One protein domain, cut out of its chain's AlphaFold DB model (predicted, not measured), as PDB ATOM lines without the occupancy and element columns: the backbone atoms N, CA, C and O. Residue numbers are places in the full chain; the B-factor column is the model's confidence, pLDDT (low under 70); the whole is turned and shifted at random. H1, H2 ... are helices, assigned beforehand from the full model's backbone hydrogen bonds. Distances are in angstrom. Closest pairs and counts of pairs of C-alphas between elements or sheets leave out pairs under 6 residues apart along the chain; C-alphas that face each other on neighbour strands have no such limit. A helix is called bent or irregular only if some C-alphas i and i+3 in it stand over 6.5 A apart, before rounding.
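This is residues 2 to 126 of the 142 residues of the protein "Hemerythrin domain-containing protein" of Pyrenophora teres f. maculata (UniProt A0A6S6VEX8). Four long helices run back and forth along one flat, elongated slab, with H1 between H4 on one side and the hairpin of H2 and H3 on the other. H4 packs on the second half of H1 and splays away from its first half, while H2 packs on the beginning of H1. The printed part has 125 residues, with H1, H2, H3 and H4 in that order along the chain and no named strand; the class is all helix. The whole is loose, with a radius of gyration of the C-alphas of 17.2 A and spans of 54 by 30 by 15 A.

H1, residues 2 to 32, is the hub, touching three other helices; by its hydrogen bonds it was assigned as one helix, but it is bent, with C-alphas 20 and 23 7.2 A apart. Its arms, H1a (2 to 20) and H1b (23 to 32), stand at a shallow tilt of 33 degrees, only just short of steep. H4, residues 105 to 122, touches H1b, opposite ways at a shallow tilt of 12 degrees; the closest C-alphas, of Asp 25 and Ala 111, are 6.0 A apart. H4 touches H1a with residues 115 to 119 alone, at a steep tilt of 45 degrees, closest at the C-alphas of Leu 17 and Val 115, 6.4 A. H2, residues 40 to 64, and H3, residues 72 to 102, were likewise each assigned as one helix but are bent: C-alphas 48 and 51 are 6.9 A apart, and C-alphas 81 and 84 7.6 A. H2b (51 to 64) touches H1a, opposite ways at 29 degrees, a shallow tilt; the closest C-alphas are those of Ala 5 and Val 57, 5.7 A. H2b and H3a (72 to 81) form a helical hairpin, closest at the C-alphas of Met 56 and Met 78, 5.8 A. H2a (40 to 48) touches H3b (84 to 102), closest at the C-alphas of Gln 45 and His 89, 6.1 A. H1b and H3b only just touch, with 3 pairs of C-alphas within 8 A, the closest being Ala 30 and Leu 100, 6.4 A. H1a and H3b are apart. The packing is mostly aligned, neighbouring helices running lengthwise: 5 of 6 touching pairs are at a shallow tilt. Every O i to N i+4 pair is within hydrogen-bond range in H1a, H1b, H2a, H2b, H3a and H4, and 9 of 15 in H3b.

H1a begins at C-alpha 2 (0.635, 15.889, 270.735) and is 26.6 A long; H1b is 14.2 A. H2a is 12.2 A and H2b 20.0 A. H3a is 14.2 A; H3b, 30.6 A, is irregular, with C-alphas 99 and 102 6.8 A apart. H4, 25.6 A, ends at C-alpha 122 (9.598, 5.839, 257.352).

The two C-alphas farthest apart, of Gly 34 and Gly 66, are 55.6 A apart. The printed part has no cut. The link from H3 to H4 is tight, and the other two are short. No printed residue is under 70 in pLDDT.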
ATOM      1  N   LEU A   2      -0.355  16.002 271.822       90.44
ATOM      2  CA  LEU A   2       0.635  15.889 270.735       90.44
ATOM      3  C   LEU A   2       2.025  15.427 271.202       90.44
ATOM      4  O   LEU A   2       2.561  14.501 270.615       90.44
ATOM      5  N   TYR A   3       2.566  16.028 272.268       92.62
ATOM      6  CA  TYR A   3       3.875  15.650 272.816       92.62
ATOM      7  C   TYR A   3       3.954  14.160 273.185       92.62
ATOM      8  O   TYR A   3       4.865  13.473 272.750       92.62
ATOM      9  N   ILE A   4       2.966  13.655 273.935       95.06
ATOM     10  CA  ILE A   4       2.927  12.263 274.411       95.06
ATOM     11  C   ILE A   4       2.871  11.296 273.225       95.06
ATOM     12  O   ILE A   4       3.627  10.331 273.183       95.06
ATOM     13  N   ALA A   5       2.008  11.581 272.245       94.19
ATOM     14  CA  ALA A   5       1.890  10.751 271.051       94.19
ATOM     15  C   ALA A   5       3.165  10.794 270.193       94.19
ATOM     16  O   ALA A   5       3.613   9.758 269.730       94.19
ATOM     17  N   ALA A   6       3.765  11.975 270.006       94.88
ATOM     18  CA  ALA A   6       4.991  12.127 269.226       94.88
ATOM     19  C   ALA A   6       6.184  11.404 269.867       94.88
ATOM     20  O   ALA A   6       6.932  10.735 269.159       94.88
ATOM     21  N   TRP A   7       6.329  11.503 271.192       96.00
ATOM     22  CA  TRP A   7       7.349  10.773 271.942       96.00
ATOM     23  C   TRP A   7       7.149   9.260 271.814       96.00
ATOM     24  O   TRP A   7       8.061   8.570 271.371       96.00
ATOM     25  N   ALA A   8       5.948   8.752 272.100       96.44
ATOM     26  CA  ALA A   8       5.671   7.318 272.037       96.44
ATOM     27  C   ALA A   8       5.845   6.749 270.618       96.44
ATOM     28  O   ALA A   8       6.443   5.691 270.454       96.44
ATOM     29  N   ASP A   9       5.397   7.477 269.589       94.75
ATOM     30  CA  ASP A   9       5.608   7.084 268.193       94.75
ATOM     31  C   ASP A   9       7.103   7.067 267.830       94.75
ATOM     32  O   ASP A   9       7.530   6.207 267.063       94.75
ATOM     33  N   SER A  10       7.910   7.993 268.371       95.38
ATOM     34  CA  SER A  10       9.360   8.007 268.136       95.38
ATOM     35  C   SER A  10      10.078   6.834 268.806       95.38
ATOM     36  O   SER A  10      10.950   6.236 268.185       95.38
ATOM     37  N   VAL A  11       9.670   6.472 270.027       96.69
ATOM     38  CA  VAL A  11      10.209   5.328 270.778       96.69
ATOM     39  C   VAL A  11       9.849   4.018 270.076       96.69
ATOM     40  O   VAL A  11      10.734   3.231 269.770       96.69
ATOM     41  N   HIS A  12       8.577   3.836 269.715       97.50
ATOM     42  CA  HIS A  12       8.133   2.653 268.974       97.50
ATOM     43  C   HIS A  12       8.852   2.503 267.627       97.50
ATOM     44  O   HIS A  12       9.306   1.422 267.255       97.50
ATOM     45  N   HIS A  13       8.981   3.599 266.872       97.38
ATOM     46  CA  HIS A  13       9.682   3.574 265.589       97.38
ATOM     47  C   HIS A  13      11.165   3.228 265.744       97.38
ATOM     48  O   HIS A  13      11.696   2.484 264.921       97.38
ATOM     49  N   HIS A  14      11.818   3.730 266.792       96.81
ATOM     50  CA  HIS A  14      13.202   3.411 267.124       96.81
ATOM     51  C   HIS A  14      13.393   1.912 267.390       96.81
ATOM     52  O   HIS A  14      14.116   1.273 266.625       96.81
ATOM     53  N   HIS A  15      12.675   1.336 268.359       98.06
ATOM     54  CA  HIS A  15      12.813  -0.084 268.706       98.06
ATOM     55  C   HIS A  15      12.385  -1.018 267.567       98.06
ATOM     56  O   HIS A  15      13.005  -2.052 267.326       98.06
ATOM     57  N   HIS A  16      11.377  -0.629 266.776       98.12
ATOM     58  CA  HIS A  16      11.004  -1.380 265.579       98.12
ATOM     59  C   HIS A  16      12.174  -1.508 264.594       98.12
ATOM     60  O   HIS A  16      12.401  -2.581 264.029       98.12
ATOM     61  N   LEU A  17      12.924  -0.427 264.360       98.38
ATOM     62  CA  LEU A  17      14.093  -0.469 263.480       98.38
ATOM     63  C   LEU A  17      15.268  -1.215 264.113       98.38
ATOM     64  O   LEU A  17      16.073  -1.796 263.381       98.38
ATOM     65  N   GLU A  18      15.363  -1.232 265.438       98.12
ATOM     66  CA  GLU A  18      16.366  -2.036 266.122       98.12
ATOM     67  C   GLU A  18      16.138  -3.524 265.899       98.12
ATOM     68  O   GLU A  18      17.002  -4.200 265.344       98.12
ATOM     69  N   GLU A  19      14.939  -4.008 266.214       98.38
ATOM     70  CA  GLU A  19      14.587  -5.422 266.085       98.38
ATOM     71  C   GLU A  19      14.616  -5.909 264.635       98.38
ATOM     72  O   GLU A  19      15.043  -7.030 264.351       98.38
ATOM     73  N   THR A  20      14.168  -5.077 263.693       98.31
ATOM     74  CA  THR A  20      14.031  -5.502 262.294       98.31
ATOM     75  C   THR A  20      15.286  -5.296 261.454       98.31
ATOM     76  O   THR A  20      15.432  -5.970 260.430       98.31
ATOM     77  N   LEU A  21      16.184  -4.381 261.842       98.12
ATOM     78  CA  LEU A  21      17.362  -4.024 261.043       98.12
ATOM     79  C   LEU A  21      18.658  -4.006 261.848       98.12
ATOM     80  O   LEU A  21      19.617  -4.643 261.419       98.12
ATOM     81  N   PHE A  22      18.714  -3.263 262.958       98.19
ATOM     82  CA  PHE A  22      19.973  -3.019 263.666       98.19
ATOM     83  C   PHE A  22      20.508  -4.285 264.333       98.19
ATOM     84  O   PHE A  22      21.608  -4.719 263.996       98.19
ATOM     85  N   PHE A  23      19.726  -4.890 265.231       98.19
ATOM     86  CA  PHE A  23      20.116  -6.061 266.008       98.19
ATOM     87  C   PHE A  23      20.547  -7.236 265.123       98.19
ATOM     88  O   PHE A  23      21.640  -7.748 265.365       98.19
ATOM     89  N   PRO A  24      19.820  -7.605 264.045       97.88
ATOM     90  CA  PRO A  24      20.282  -8.651 263.133       97.88
ATOM     91  C   PRO A  24      21.651  -8.360 262.498       97.88
ATOM     92  O   PRO A  24      22.488  -9.257 262.376       97.88
ATOM     93  N   ASP A  25      21.900  -7.111 262.089       97.69
ATOM     94  CA  ASP A  25      23.151  -6.737 261.424       97.69
ATOM     95  C   ASP A  25      24.337  -6.730 262.413       97.69
ATOM     96  O   ASP A  25      25.428  -7.200 262.078       97.69
ATOM     97  N   VAL A  26      24.145  -6.224 263.638       97.38
ATOM     98  CA  VAL A  26      25.222  -6.178 264.645       97.38
ATOM     99  C   VAL A  26      25.467  -7.527 265.319       97.38
ATOM    100  O   VAL A  26      26.612  -7.829 265.653       97.38
ATOM    101  N   GLU A  27      24.449  -8.383 265.429       97.25
ATOM    102  CA  GLU A  27      24.608  -9.777 265.850       97.25
ATOM    103  C   GLU A  27      25.459 -10.561 264.842       97.25
ATOM    104  O   GLU A  27      26.384 -11.283 265.227       97.25
ATOM    105  N   ALA A  28      25.225 -10.366 263.538       96.94
ATOM    106  CA  ALA A  28      26.064 -10.956 262.499       96.94
ATOM    107  C   ALA A  28      27.525 -10.482 262.607       96.94
ATOM    108  O   ALA A  28      28.443 -11.305 262.548       96.94
ATOM    109  N   ALA A  29      27.751  -9.183 262.835       97.38
ATOM    110  CA  ALA A  29      29.092  -8.633 263.031       97.38
ATOM    111  C   ALA A  29      29.781  -9.192 264.292       97.38
ATOM    112  O   ALA A  29      30.958  -9.558 264.243       97.38
ATOM    113  N   ALA A  30      29.053  -9.311 265.404       97.50
ATOM    114  CA  ALA A  30      29.561  -9.886 266.646       97.50
ATOM    115  C   ALA A  30      29.953 -11.359 266.476       97.50
ATOM    116  O   ALA A  30      31.032 -11.773 266.906       97.50
ATOM    117  N   LYS A  31      29.126 -12.135 265.769       97.00
ATOM    118  CA  LYS A  31      29.405 -13.537 265.448       97.00
ATOM    119  C   LYS A  31      30.680 -13.699 264.622       97.00
ATOM    120  O   LYS A  31      31.480 -14.588 264.906       97.00
ATOM    121  N   GLU A  32      30.893 -12.849 263.622       96.75
ATOM    122  CA  GLU A  32      32.122 -12.853 262.817       96.75
ATOM    123  C   GLU A  32      33.365 -12.482 263.637       96.75
ATOM    124  O   GLU A  32      34.445 -13.017 263.394       96.75
ATOM    125  N   ALA A  33      33.203 -11.615 264.640       96.56
ATOM    126  CA  ALA A  33      34.247 -11.261 265.597       96.56
ATOM    127  C   ALA A  33      34.449 -12.311 266.713       96.56
ATOM    128  O   ALA A  33      35.323 -12.141 267.565       96.56
ATOM    129  N   GLY A  34      33.668 -13.399 266.729       97.31
ATOM    130  CA  GLY A  34      33.738 -14.442 267.757       97.31
ATOM    131  C   GLY A  34      33.233 -13.994 269.134       97.31
ATOM    132  O   GLY A  34      33.671 -14.533 270.150       97.31
ATOM    133  N   LEU A  35      32.345 -13.000 269.177       96.75
ATOM    134  CA  LEU A  35      31.764 -12.452 270.400       96.75
ATOM    135  C   LEU A  35      30.416 -13.116 270.698       96.75
ATOM    136  O   LEU A  35      29.632 -13.399 269.793       96.75
ATOM    137  N   ALA A  36      30.136 -13.332 271.981       93.69
ATOM    138  CA  ALA A  36      28.791 -13.649 272.441       93.69
ATOM    139  C   ALA A  36      28.017 -12.334 272.581       93.69
ATOM    140  O   ALA A  36      28.367 -11.506 273.418       93.69
ATOM    141  N   PHE A  37      27.003 -12.145 271.742       95.50
ATOM    142  CA  PHE A  37      26.144 -10.968 271.726       95.50
ATOM    143  C   PHE A  37      24.696 -11.442 271.784       95.50
ATOM    144  O   PHE A  37      24.276 -12.212 270.924       95.50
ATOM    145  N   ASP A  38      23.980 -11.035 272.827       92.75
ATOM    146  CA  ASP A  38      22.609 -11.457 273.094       92.75
ATOM    147  C   ASP A  38      21.746 -10.223 273.355       92.75
ATOM    148  O   ASP A  38      21.929  -9.524 274.348       92.75
ATOM    149  N   VAL A  39      20.828  -9.959 272.428       95.69
ATOM    150  CA  VAL A  39      19.857  -8.857 272.491       95.69
ATOM    151  C   VAL A  39      18.492  -9.312 272.993       95.69
ATOM    152  O   VAL A  39      17.590  -8.487 273.099       95.69
ATOM    153  N   GLN A  40      18.293 -10.606 273.275       96.81
ATOM    154  CA  GLN A  40      16.963 -11.128 273.603       96.81
ATOM    155  C   GLN A  40      16.381 -10.443 274.835       96.81
ATOM    156  O   GLN A  40      15.201 -10.114 274.835       96.81
ATOM    157  N   VAL A  41      17.216 -10.119 275.826       95.75
ATOM    158  CA  VAL A  41      16.774  -9.354 276.999       95.75
ATOM    159  C   VAL A  41      16.232  -7.969 276.624       95.75
ATOM    160  O   VAL A  41      15.221  -7.544 277.174       95.75
ATOM    161  N   ASN A  42      16.846  -7.281 275.655       98.19
ATOM    162  CA  ASN A  42      16.393  -5.968 275.194       98.19
ATOM    163  C   ASN A  42      15.056  -6.085 274.450       98.19
ATOM    164  O   ASN A  42      14.134  -5.322 274.726       98.19
ATOM    165  N   VAL A  43      14.926  -7.094 273.583       98.50
ATOM    166  CA  VAL A  43      13.689  -7.380 272.835       98.50
ATOM    167  C   VAL A  43      12.536  -7.754 273.769       98.50
ATOM    168  O   VAL A  43      11.436  -7.223 273.642       98.50
ATOM    169  N   GLU A  44      12.776  -8.629 274.747       98.50
ATOM    170  CA  GLU A  44      11.772  -8.996 275.751       98.50
ATOM    171  C   GLU A  44      11.306  -7.763 276.537       98.50
ATOM    172  O   GLU A  44      10.106  -7.557 276.724       98.50
ATOM    173  N   GLN A  45      12.235  -6.883 276.918       98.50
ATOM    174  CA  GLN A  45      11.894  -5.630 277.586       98.50
ATOM    175  C   GLN A  45      11.072  -4.689 276.695       98.50
ATOM    176  O   GLN A  45      10.105  -4.110 277.195       98.50
ATOM    177  N   HIS A  46      11.393  -4.555 275.397       98.62
ATOM    178  CA  HIS A  46      10.554  -3.809 274.446       98.62
ATOM    179  C   HIS A  46       9.118  -4.331 274.477       98.62
ATOM    180  O   HIS A  46       8.167  -3.571 274.675       98.62
ATOM    181  N   HIS A  47       8.959  -5.649 274.338       98.50
ATOM    182  CA  HIS A  47       7.648  -6.294 274.269       98.50
ATOM    183  C   HIS A  47       6.875  -6.196 275.592       98.50
ATOM    184  O   HIS A  47       5.642  -6.218 275.576       98.50
ATOM    185  N   ASP A  48       7.563  -5.996 276.719       98.38
ATOM    186  CA  ASP A  48       6.950  -5.761 278.027       98.38
ATOM    187  C   ASP A  48       6.373  -4.342 278.192       98.38
ATOM    188  O   ASP A  48       5.266  -4.183 278.734       98.38
ATOM    189  N   PHE A  49       7.096  -3.290 277.773       98.44
ATOM    190  CA  PHE A  49       6.648  -1.900 277.971       98.44
ATOM    191  C   PHE A  49       5.850  -1.326 276.796       98.44
ATOM    192  O   PHE A  49       4.971  -0.488 277.027       98.44
ATOM    193  N   GLU A  50       6.103  -1.749 275.553       98.12
ATOM    194  CA  GLU A  50       5.457  -1.163 274.373       98.12
ATOM    195  C   GLU A  50       3.926  -1.274 274.376       98.12
ATOM    196  O   GLU A  50       3.274  -0.260 274.102       98.12
ATOM    197  N   PRO A  51       3.306  -2.413 274.748       98.50
ATOM    198  CA  PRO A  51       1.847  -2.504 274.802       98.50
ATOM    199  C   PRO A  51       1.231  -1.491 275.776       98.50
ATOM    200  O   PRO A  51       0.237  -0.840 275.468       98.50
ATOM    201  N   LYS A  52       1.869  -1.281 276.932       98.56
ATOM    202  CA  LYS A  52       1.408  -0.330 277.958       98.56
ATOM    203  C   LYS A  52       1.572   1.121 277.499       98.56
ATOM    204  O   LYS A  52       0.738   1.980 277.787       98.56
ATOM    205  N   MET A  53       2.647   1.403 276.764       98.44
ATOM    206  CA  MET A  53       2.846   2.691 276.108       98.44
ATOM    207  C   MET A  53       1.777   2.928 275.028       98.44
ATOM    208  O   MET A  53       1.245   4.037 274.930       98.44
ATOM    209  N   ALA A  54       1.405   1.899 274.262       98.12
ATOM    210  CA  ALA A  54       0.332   1.975 273.274       98.12
ATOM    211  C   ALA A  54      -1.037   2.260 273.921       98.12
ATOM    212  O   ALA A  54      -1.759   3.131 273.428       98.12
ATOM    213  N   ASP A  55      -1.349   1.639 275.066       98.44
ATOM    214  CA  ASP A  55      -2.562   1.930 275.849       98.44
ATOM    215  C   ASP A  55      -2.627   3.414 276.264       98.44
ATOM    216  O   ASP A  55      -3.667   4.074 276.149       98.44
ATOM    217  N   MET A  56      -1.497   3.982 276.709       98.38
ATOM    218  CA  MET A  56      -1.397   5.413 277.017       98.38
ATOM    219  C   MET A  56      -1.669   6.273 275.772       98.38
ATOM    220  O   MET A  56      -2.389   7.272 275.859       98.38
ATOM    221  N   VAL A  57      -1.110   5.898 274.615       97.62
ATOM    222  CA  VAL A  57      -1.312   6.607 273.339       97.62
ATOM    223  C   VAL A  57      -2.780   6.574 272.909       97.62
ATOM    224  O   VAL A  57      -3.316   7.596 272.469       97.62
ATOM    225  N   GLU A  58      -3.448   5.431 273.037       97.94
ATOM    226  CA  GLU A  58      -4.877   5.306 272.743       97.94
ATOM    227  C   GLU A  58      -5.711   6.204 273.663       97.94
ATOM    228  O   GLU A  58      -6.567   6.962 273.191       97.94
ATOM    229  N   TRP A  59      -5.408   6.211 274.963       98.06
ATOM    230  CA  TRP A  59      -6.102   7.070 275.912       98.06
ATOM    231  C   TRP A  59      -5.927   8.558 275.583       98.06
ATOM    232  O   TRP A  59      -6.927   9.273 275.478       98.06
ATOM    233  N   VAL A  60      -4.707   9.045 275.326       96.75
ATOM    234  CA  VAL A  60      -4.510  10.467 274.976       96.75
ATOM    235  C   VAL A  60      -5.176  10.845 273.651       96.75
ATOM    236  O   VAL A  60      -5.656  11.973 273.524       96.75
ATOM    237  N   LYS A  61      -5.262   9.919 272.682       96.00
ATOM    238  CA  LYS A  61      -6.040  10.116 271.447       96.00
ATOM    239  C   LYS A  61      -7.527  10.257 271.761       96.00
ATOM    240  O   LYS A  61      -8.156  11.197 271.287       96.00
ATOM    241  N   SER A  62      -8.074   9.401 272.625       97.56
ATOM    242  CA  SER A  62      -9.477   9.496 273.046       97.56
ATOM    243  C   SER A  62      -9.796  10.824 273.747       97.56
ATOM    244  O   SER A  62     -10.860  11.402 273.518       97.56
ATOM    245  N   VAL A  63      -8.858  11.357 274.539       97.56
ATOM    246  CA  VAL A  63      -8.984  12.680 275.168       97.56
ATOM    247  C   VAL A  63      -8.953  13.789 274.114       97.56
ATOM    248  O   VAL A  63      -9.778  14.699 274.156       97.56
ATOM    249  N   SER A  64      -8.043  13.708 273.138       95.19
ATOM    250  CA  SER A  64      -7.985  14.648 272.010       95.19
ATOM    251  C   SER A  64      -9.251  14.650 271.152       95.19
ATOM    252  O   SER A  64      -9.657  15.712 270.686       95.19
ATOM    253  N   ASP A  65      -9.892  13.494 270.992       96.56
ATOM    254  CA  ASP A  65     -11.145  13.330 270.249       96.56
ATOM    255  C   ASP A  65     -12.392  13.768 271.046       96.56
ATOM    256  O   ASP A  65     -13.510  13.681 270.537       96.56
ATOM    257  N   GLY A  66     -12.241  14.181 272.311       97.00
ATOM    258  CA  GLY A  66     -13.362  14.512 273.197       97.00
ATOM    259  C   GLY A  66     -14.174  13.299 273.672       97.00
ATOM    260  O   GLY A  66     -15.267  13.468 274.209       97.00
ATOM    261  N   LYS A  67     -13.653  12.079 273.487       97.94
ATOM    262  CA  LYS A  67     -14.280  10.817 273.924       97.94
ATOM    263  C   LYS A  67     -13.977  10.485 275.388       97.94
ATOM    264  O   LYS A  67     -14.711   9.715 275.998       97.94
ATOM    265  N   ALA A  68     -12.915  11.065 275.944       96.44
ATOM    266  CA  ALA A  68     -12.538  10.946 277.346       96.44
ATOM    267  C   ALA A  68     -12.181  12.316 277.937       96.44
ATOM    268  O   ALA A  68     -11.769  13.235 277.227       96.44
ATOM    269  N   THR A  69     -12.314  12.452 279.254       97.62
ATOM    270  CA  THR A  69     -11.856  13.638 279.988       97.62
ATOM    271  C   THR A  69     -10.414  13.437 280.438       97.62
ATOM    272  O   THR A  69     -10.047  12.358 280.899       97.62
ATOM    273  N   TYR A  70      -9.595  14.480 280.308       97.38
ATOM    274  CA  TYR A  70      -8.233  14.454 280.826       97.38
ATOM    275  C   TYR A  70      -8.227  14.299 282.352       97.38
ATOM    276  O   TYR A  70      -8.879  15.066 283.058       97.38
ATOM    277  N   ASP A  71      -7.428  13.354 282.839       97.75
ATOM    278  CA  ASP A  71      -7.122  13.151 284.251       97.75
ATOM    279  C   ASP A  71      -5.606  12.956 284.385       97.75
ATOM    280  O   ASP A  71      -5.031  12.019 283.823       97.75
ATOM    281  N   SER A  72      -4.945  13.858 285.112       97.25
ATOM    282  CA  SER A  72      -3.501  13.791 285.334       97.25
ATOM    283  C   SER A  72      -3.089  12.568 286.146       97.25
ATOM    284  O   SER A  72      -2.023  12.011 285.896       97.25
ATOM    285  N   GLU A  73      -3.924  12.120 287.086       98.50
ATOM    286  CA  GLU A  73      -3.639  10.924 287.878       98.50
ATOM    287  C   GLU A  73      -3.770   9.664 287.020       98.50
ATOM    288  O   GLU A  73      -3.000   8.720 287.190       98.50
ATOM    289  N   GLN A  74      -4.695   9.651 286.055       98.12
ATOM    290  CA  GLN A  74      -4.787   8.573 285.070       98.12
ATOM    291  C   GLN A  74      -3.553   8.519 284.170       98.12
ATOM    292  O   GLN A  74      -2.978   7.443 284.011       98.12
ATOM    293  N   LEU A  75      -3.123   9.664 283.627       98.06
ATOM    294  CA  LEU A  75      -1.904   9.734 282.821       98.06
ATOM    295  C   LEU A  75      -0.695   9.236 283.617       98.06
ATOM    296  O   LEU A  75       0.073   8.414 283.124       98.06
ATOM    297  N   LYS A  76      -0.552   9.691 284.865       98.44
ATOM    298  CA  LYS A  76       0.529   9.257 285.749       98.44
ATOM    299  C   LYS A  76       0.498   7.744 285.976       98.44
ATOM    300  O   LYS A  76       1.521   7.103 285.791       98.44
ATOM    301  N   ARG A  77      -0.663   7.157 286.291       98.69
ATOM    302  CA  ARG A  77      -0.807   5.695 286.447       98.69
ATOM    303  C   ARG A  77      -0.404   4.927 285.186       98.69
ATOM    304  O   ARG A  77       0.210   3.871 285.294       98.69
ATOM    305  N   MET A  78      -0.752   5.442 284.007       98.62
ATOM    306  CA  MET A  78      -0.356   4.839 282.731       98.62
ATOM    307  C   MET A  78       1.161   4.899 282.534       98.62
ATOM    308  O   MET A  78       1.754   3.880 282.200       98.62
ATOM    309  N   VAL A  79       1.799   6.038 282.820       98.50
ATOM    310  CA  VAL A  79       3.265   6.171 282.780       98.50
ATOM    311  C   VAL A  79       3.937   5.235 283.787       98.50
ATOM    312  O   VAL A  79       4.818   4.461 283.417       98.50
ATOM    313  N   ASP A  80       3.479   5.232 285.040       98.62
ATOM    314  CA  ASP A  80       4.021   4.392 286.114       98.62
ATOM    315  C   ASP A  80       3.935   2.892 285.776       98.62
ATOM    316  O   ASP A  80       4.752   2.103 286.252       98.62
ATOM    317  N   SER A  81       2.984   2.487 284.924       98.50
ATOM    318  CA  SER A  81       2.809   1.087 284.521       98.50
ATOM    319  C   SER A  81       3.956   0.527 283.672       98.50
ATOM    320  O   SER A  81       4.120  -0.692 283.631       98.50
ATOM    321  N   PHE A  82       4.739   1.388 283.012       98.56
ATOM    322  CA  PHE A  82       5.803   0.974 282.092       98.56
ATOM    323  C   PHE A  82       7.146   1.675 282.330       98.56
ATOM    324  O   PHE A  82       8.179   1.182 281.880       98.56
ATOM    325  N   ALA A  83       7.164   2.804 283.047       98.19
ATOM    326  CA  ALA A  83       8.357   3.632 283.213       98.19
ATOM    327  C   ALA A  83       9.538   2.882 283.846       98.19
ATOM    328  O   ALA A  83      10.673   3.072 283.421       98.19
ATOM    329  N   SER A  84       9.287   2.021 284.837       98.44
ATOM    330  CA  SER A  84      10.356   1.244 285.479       98.44
ATOM    331  C   SER A  84      11.021   0.262 284.509       98.44
ATOM    332  O   SER A  84      12.247   0.214 284.456       98.44
ATOM    333  N   THR A  85      10.236  -0.445 283.694       98.44
ATOM    334  CA  THR A  85      10.743  -1.355 282.656       98.44
ATOM    335  C   THR A  85      11.509  -0.600 281.577       98.44
ATOM    336  O   THR A  85      12.611  -1.009 281.228       98.44
ATOM    337  N   LEU A  86      10.987   0.535 281.098       98.38
ATOM    338  CA  LEU A  86      11.688   1.358 280.109       98.38
ATOM    339  C   LEU A  86      13.033   1.874 280.650       98.38
ATOM    340  O   LEU A  86      14.043   1.819 279.959       98.38
ATOM    341  N   VAL A  87      13.076   2.347 281.899       98.38
ATOM    342  CA  VAL A  87      14.327   2.804 282.529       98.38
ATOM    343  C   VAL A  87      15.315   1.655 282.713       98.38
ATOM    344  O   VAL A  87      16.515   1.857 282.543       98.38
ATOM    345  N   GLN A  88      14.842   0.461 283.071       98.38
ATOM    346  CA  GLN A  88      15.695  -0.720 283.171       98.38
ATOM    347  C   GLN A  88      16.291  -1.082 281.804       98.38
ATOM    348  O   GLN A  88      17.504  -1.236 281.699       98.38
ATOM    349  N   HIS A  89      15.460  -1.101 280.763       98.25
ATOM    350  CA  HIS A  89      15.878  -1.348 279.386       98.25
ATOM    351  C   HIS A  89      16.994  -0.402 278.926       98.25
ATOM    352  O   HIS A  89      18.046  -0.863 278.486       98.25
ATOM    353  N   LEU A  90      16.821   0.908 279.135       97.31
ATOM    354  CA  LEU A  90      17.830   1.909 278.771       97.31
ATOM    355  C   LEU A  90      19.173   1.702 279.496       97.31
ATOM    356  O   LEU A  90      20.218   2.081 278.969       97.31
ATOM    357  N   HIS A  91      19.174   1.130 280.705       97.56
ATOM    358  CA  HIS A  91      20.415   0.792 281.408       97.56
ATOM    359  C   HIS A  91      21.044  -0.503 280.889       97.56
ATOM    360  O   HIS A  91      22.261  -0.552 280.700       97.56
ATOM    361  N   ASP A  92      20.236  -1.540 280.672       97.44
ATOM    362  CA  ASP A  92      20.721  -2.859 280.259       97.44
ATOM    363  C   ASP A  92      21.297  -2.827 278.843       97.44
ATOM    364  O   ASP A  92      22.345  -3.422 278.583       97.44
ATOM    365  N   GLU A  93      20.671  -2.068 277.943       97.25
ATOM    366  CA  GLU A  93      21.110  -1.937 276.556       97.25
ATOM    367  C   GLU A  93      22.533  -1.392 276.421       97.25
ATOM    368  O   GLU A  93      23.290  -1.858 275.568       97.25
ATOM    369  N   ILE A  94      22.957  -0.482 277.304       96.56
ATOM    370  CA  ILE A  94      24.341   0.015 277.310       96.56
ATOM    371  C   ILE A  94      25.310  -1.163 277.445       96.56
ATOM    372  O   ILE A  94      26.273  -1.267 276.687       96.56
ATOM    373  N   GLY A  95      25.046  -2.075 278.385       95.38
ATOM    374  CA  GLY A  95      25.869  -3.265 278.597       95.38
ATOM    375  C   GLY A  95      25.888  -4.184 277.377       95.38
ATOM    376  O   GLY A  95      26.967  -4.618 276.964       95.38
ATOM    377  N   THR A  96      24.722  -4.423 276.771       95.62
ATOM    378  CA  THR A  96      24.585  -5.226 275.549       95.62
ATOM    379  C   THR A  96      25.409  -4.636 274.402       95.62
ATOM    380  O   THR A  96      26.239  -5.326 273.806       95.62
ATOM    381  N   LEU A  97      25.248  -3.342 274.115       96.75
ATOM    382  CA  LEU A  97      25.898  -2.682 272.981       96.75
ATOM    383  C   LEU A  97      27.408  -2.497 273.172       96.75
ATOM    384  O   LEU A  97      28.149  -2.525 272.188       96.75
ATOM    385  N   MET A  98      27.901  -2.382 274.410       96.56
ATOM    386  CA  MET A  98      29.342  -2.279 274.688       96.56
ATOM    387  C   MET A  98      30.141  -3.505 274.219       96.56
ATOM    388  O   MET A  98      31.334  -3.390 273.938       96.56
ATOM    389  N   VAL A  99      29.503  -4.669 274.059       95.06
ATOM    390  CA  VAL A  99      30.141  -5.859 273.468       95.06
ATOM    391  C   VAL A  99      30.647  -5.578 272.048       95.06
ATOM    392  O   VAL A  99      31.688  -6.105 271.650       95.06
ATOM    393  N   LEU A 100      29.961  -4.708 271.301       96.69
ATOM    394  CA  LEU A 100      30.268  -4.397 269.904       96.69
ATOM    395  C   LEU A 100      31.556  -3.584 269.722       96.69
ATOM    396  O   LEU A 100      32.027  -3.463 268.595       96.69
ATOM    397  N   GLU A 101      32.177  -3.071 270.791       95.94
ATOM    398  CA  GLU A 101      33.433  -2.302 270.720       95.94
ATOM    399  C   GLU A 101      34.551  -3.054 269.970       95.94
ATOM    400  O   GLU A 101      35.409  -2.447 269.329       95.94
ATOM    401  N   LYS A 102      34.529  -4.390 270.020       94.06
ATOM    402  CA  LYS A 102      35.526  -5.264 269.382       94.06
ATOM    403  C   LYS A 102      35.164  -5.687 267.954       94.06
ATOM    404  O   LYS A 102      35.935  -6.419 267.334       94.06
ATOM    405  N   CYS A 103      34.006  -5.276 267.444       96.88
ATOM    406  CA  CYS A 103      33.581  -5.566 266.078       96.88
ATOM    407  C   CYS A 103      34.294  -4.668 265.058       96.88
ATOM    408  O   CYS A 103      34.897  -3.646 265.384       96.88
ATOM    409  N   ASP A 104      34.175  -5.036 263.784       96.88
ATOM    410  CA  ASP A 104      34.584  -4.184 262.669       96.88
ATOM    411  C   ASP A 104      33.737  -2.899 262.636       96.88
ATOM    412  O   ASP A 104      32.528  -2.927 262.379       96.88
ATOM    413  N   GLY A 105      34.389  -1.762 262.881       96.12
ATOM    414  CA  GLY A 105      33.740  -0.457 262.929       96.12
ATOM    415  C   GLY A 105      33.056  -0.052 261.622       96.12
ATOM    416  O   GLY A 105      32.049   0.655 261.673       96.12
ATOM    417  N   ASP A 106      33.529  -0.512 260.460       97.44
ATOM    418  CA  ASP A 106      32.892  -0.192 259.178       97.44
ATOM    419  C   ASP A 106      31.561  -0.936 259.017       97.44
ATOM    420  O   ASP A 106      30.593  -0.374 258.495       97.44
ATOM    421  N   LYS A 107      31.462  -2.161 259.547       96.69
ATOM    422  CA  LYS A 107      30.201  -2.921 259.576       96.69
ATOM    423  C   LYS A 107      29.186  -2.285 260.515       96.69
ATOM    424  O   LYS A 107      28.029  -2.121 260.131       96.69
ATOM    425  N   LEU A 108      29.622  -1.845 261.698       97.44
ATOM    426  CA  LEU A 108      28.749  -1.125 262.631       97.44
ATOM    427  C   LEU A 108      28.252   0.200 262.035       97.44
ATOM    428  O   LEU A 108      27.065   0.515 262.120       97.44
ATOM    429  N   ARG A 109      29.132   0.958 261.363       96.69
ATOM    430  CA  ARG A 109      28.737   2.177 260.636       96.69
ATOM    431  C   ARG A 109      27.741   1.877 259.522       96.69
ATOM    432  O   ARG A 109      26.801   2.648 259.339       96.69
ATOM    433  N   ALA A 110      27.922   0.784 258.782       97.50
ATOM    434  CA  ALA A 110      26.992   0.380 257.734       97.50
ATOM    435  C   ALA A 110      25.604   0.029 258.300       97.50
ATOM    436  O   ALA A 110      24.602   0.498 257.753       97.50
ATOM    437  N   ALA A 111      25.543  -0.707 259.417       97.44
ATOM    438  CA  ALA A 111      24.298  -1.009 260.127       97.44
ATOM    439  C   ALA A 111      23.594   0.280 260.595       97.44
ATOM    440  O   ALA A 111      22.433   0.515 260.257       97.44
ATOM    441  N   MET A 112      24.324   1.183 261.261       95.62
ATOM    442  CA  MET A 112      23.799   2.487 261.690       95.62
ATOM    443  C   MET A 112      23.295   3.335 260.515       95.62
ATOM    444  O   MET A 112      22.218   3.927 260.579       95.62
ATOM    445  N   LYS A 113      24.038   3.371 259.403       95.75
ATOM    446  CA  LYS A 113      23.635   4.099 258.193       95.75
ATOM    447  C   LYS A 113      22.335   3.544 257.610       95.75
ATOM    448  O   LYS A 113      21.451   4.321 257.258       95.75
ATOM    449  N   LYS A 114      22.200   2.218 257.526       97.25
ATOM    450  CA  LYS A 114      20.988   1.544 257.034       97.25
ATOM    451  C   LYS A 114      19.766   1.877 257.895       97.25
ATOM    452  O   LYS A 114      18.698   2.166 257.344       97.25
ATOM    453  N   VAL A 115      19.925   1.886 259.221       96.69
ATOM    454  CA  VAL A 115      18.875   2.299 260.168       96.69
ATOM    455  C   VAL A 115      18.513   3.767 259.953       96.69
ATOM    456  O   VAL A 115      17.340   4.074 259.754       96.69
ATOM    457  N   GLY A 116      19.497   4.668 259.893       93.75
ATOM    458  CA  GLY A 116      19.266   6.099 259.680       93.75
ATOM    459  C   GLY A 116      18.560   6.414 258.355       93.75
ATOM    460  O   GLY A 116      17.599   7.184 258.325       93.75
ATOM    461  N   GLU A 117      18.969   5.775 257.255       95.38
ATOM    462  CA  GLU A 117      18.334   5.947 255.942       95.38
ATOM    463  C   GLU A 117      16.902   5.406 255.909       95.38
ATOM    464  O   GLU A 117      16.029   6.011 255.280       95.38
ATOM    465  N   THR A 118      16.647   4.277 256.573       97.12
ATOM    466  CA  THR A 118      15.289   3.732 256.691       97.12
ATOM    467  C   THR A 118      14.428   4.611 257.588       97.12
ATOM    468  O   THR A 118      13.292   4.923 257.225       97.12
ATOM    469  N   SER A 119      14.979   5.088 258.705       95.06
ATOM    470  CA  SER A 119      14.296   5.984 259.633       95.06
ATOM    471  C   SER A 119      13.850   7.266 258.936       95.06
ATOM    472  O   SER A 119      12.660   7.571 258.924       95.06
ATOM    473  N   ALA A 120      14.750   7.941 258.214       92.25
ATOM    474  CA  ALA A 120      14.433   9.165 257.474       92.25
ATOM    475  C   ALA A 120      13.284   8.995 256.457       92.25
ATOM    476  O   ALA A 120      12.527   9.939 256.207       92.25
ATOM    477  N   LYS A 121      13.136   7.795 255.876       95.31
ATOM    478  CA  LYS A 121      12.073   7.471 254.910       95.31
ATOM    479  C   LYS A 121      10.742   7.113 255.567       95.31
ATOM    480  O   LYS A 121       9.703   7.374 254.970       95.31
ATOM    481  N   THR A 122      10.771   6.492 256.744       96.38
ATOM    482  CA  THR A 122       9.598   5.839 257.352       96.38
ATOM    483  C   THR A 122       9.020   6.594 258.544       96.38
ATOM    484  O   THR A 122       7.850   6.404 258.863       96.38
ATOM    485  N   ILE A 123       9.799   7.479 259.170       94.19
ATOM    486  CA  ILE A 123       9.359   8.255 260.329       94.19
ATOM    487  C   ILE A 123       8.171   9.169 259.987       94.19
ATOM    488  O   ILE A 123       8.183   9.862 258.957       94.19
ATOM    489  N   ASP A 124       7.173   9.211 260.881       93.38
ATOM    490  CA  ASP A 124       5.990  10.078 260.770       93.38
ATOM    491  C   ASP A 124       6.435  11.545 260.579       93.38
ATOM    492  O   ASP A 124       7.111  12.104 261.451       93.38
ATOM    493  N   PRO A 125       6.092  12.193 259.450       91.31
ATOM    494  CA  PRO A 125       6.608  13.517 259.117       91.31
ATOM    495  C   PRO A 125       5.957  14.656 259.917       91.31
ATOM    496  O   PRO A 125       6.441  15.784 259.851       91.31
ATOM    497  N   VAL A 126       4.870  14.391 260.644       89.19
ATOM    498  CA  VAL A 126       4.060  15.398 261.350       89.19
ATOM    499  C   VAL A 126       4.341  15.391 262.850       89.19
ATOM    500  O   VAL A 126       4.352  16.446 263.479       89.19
TER     501      VAL A 126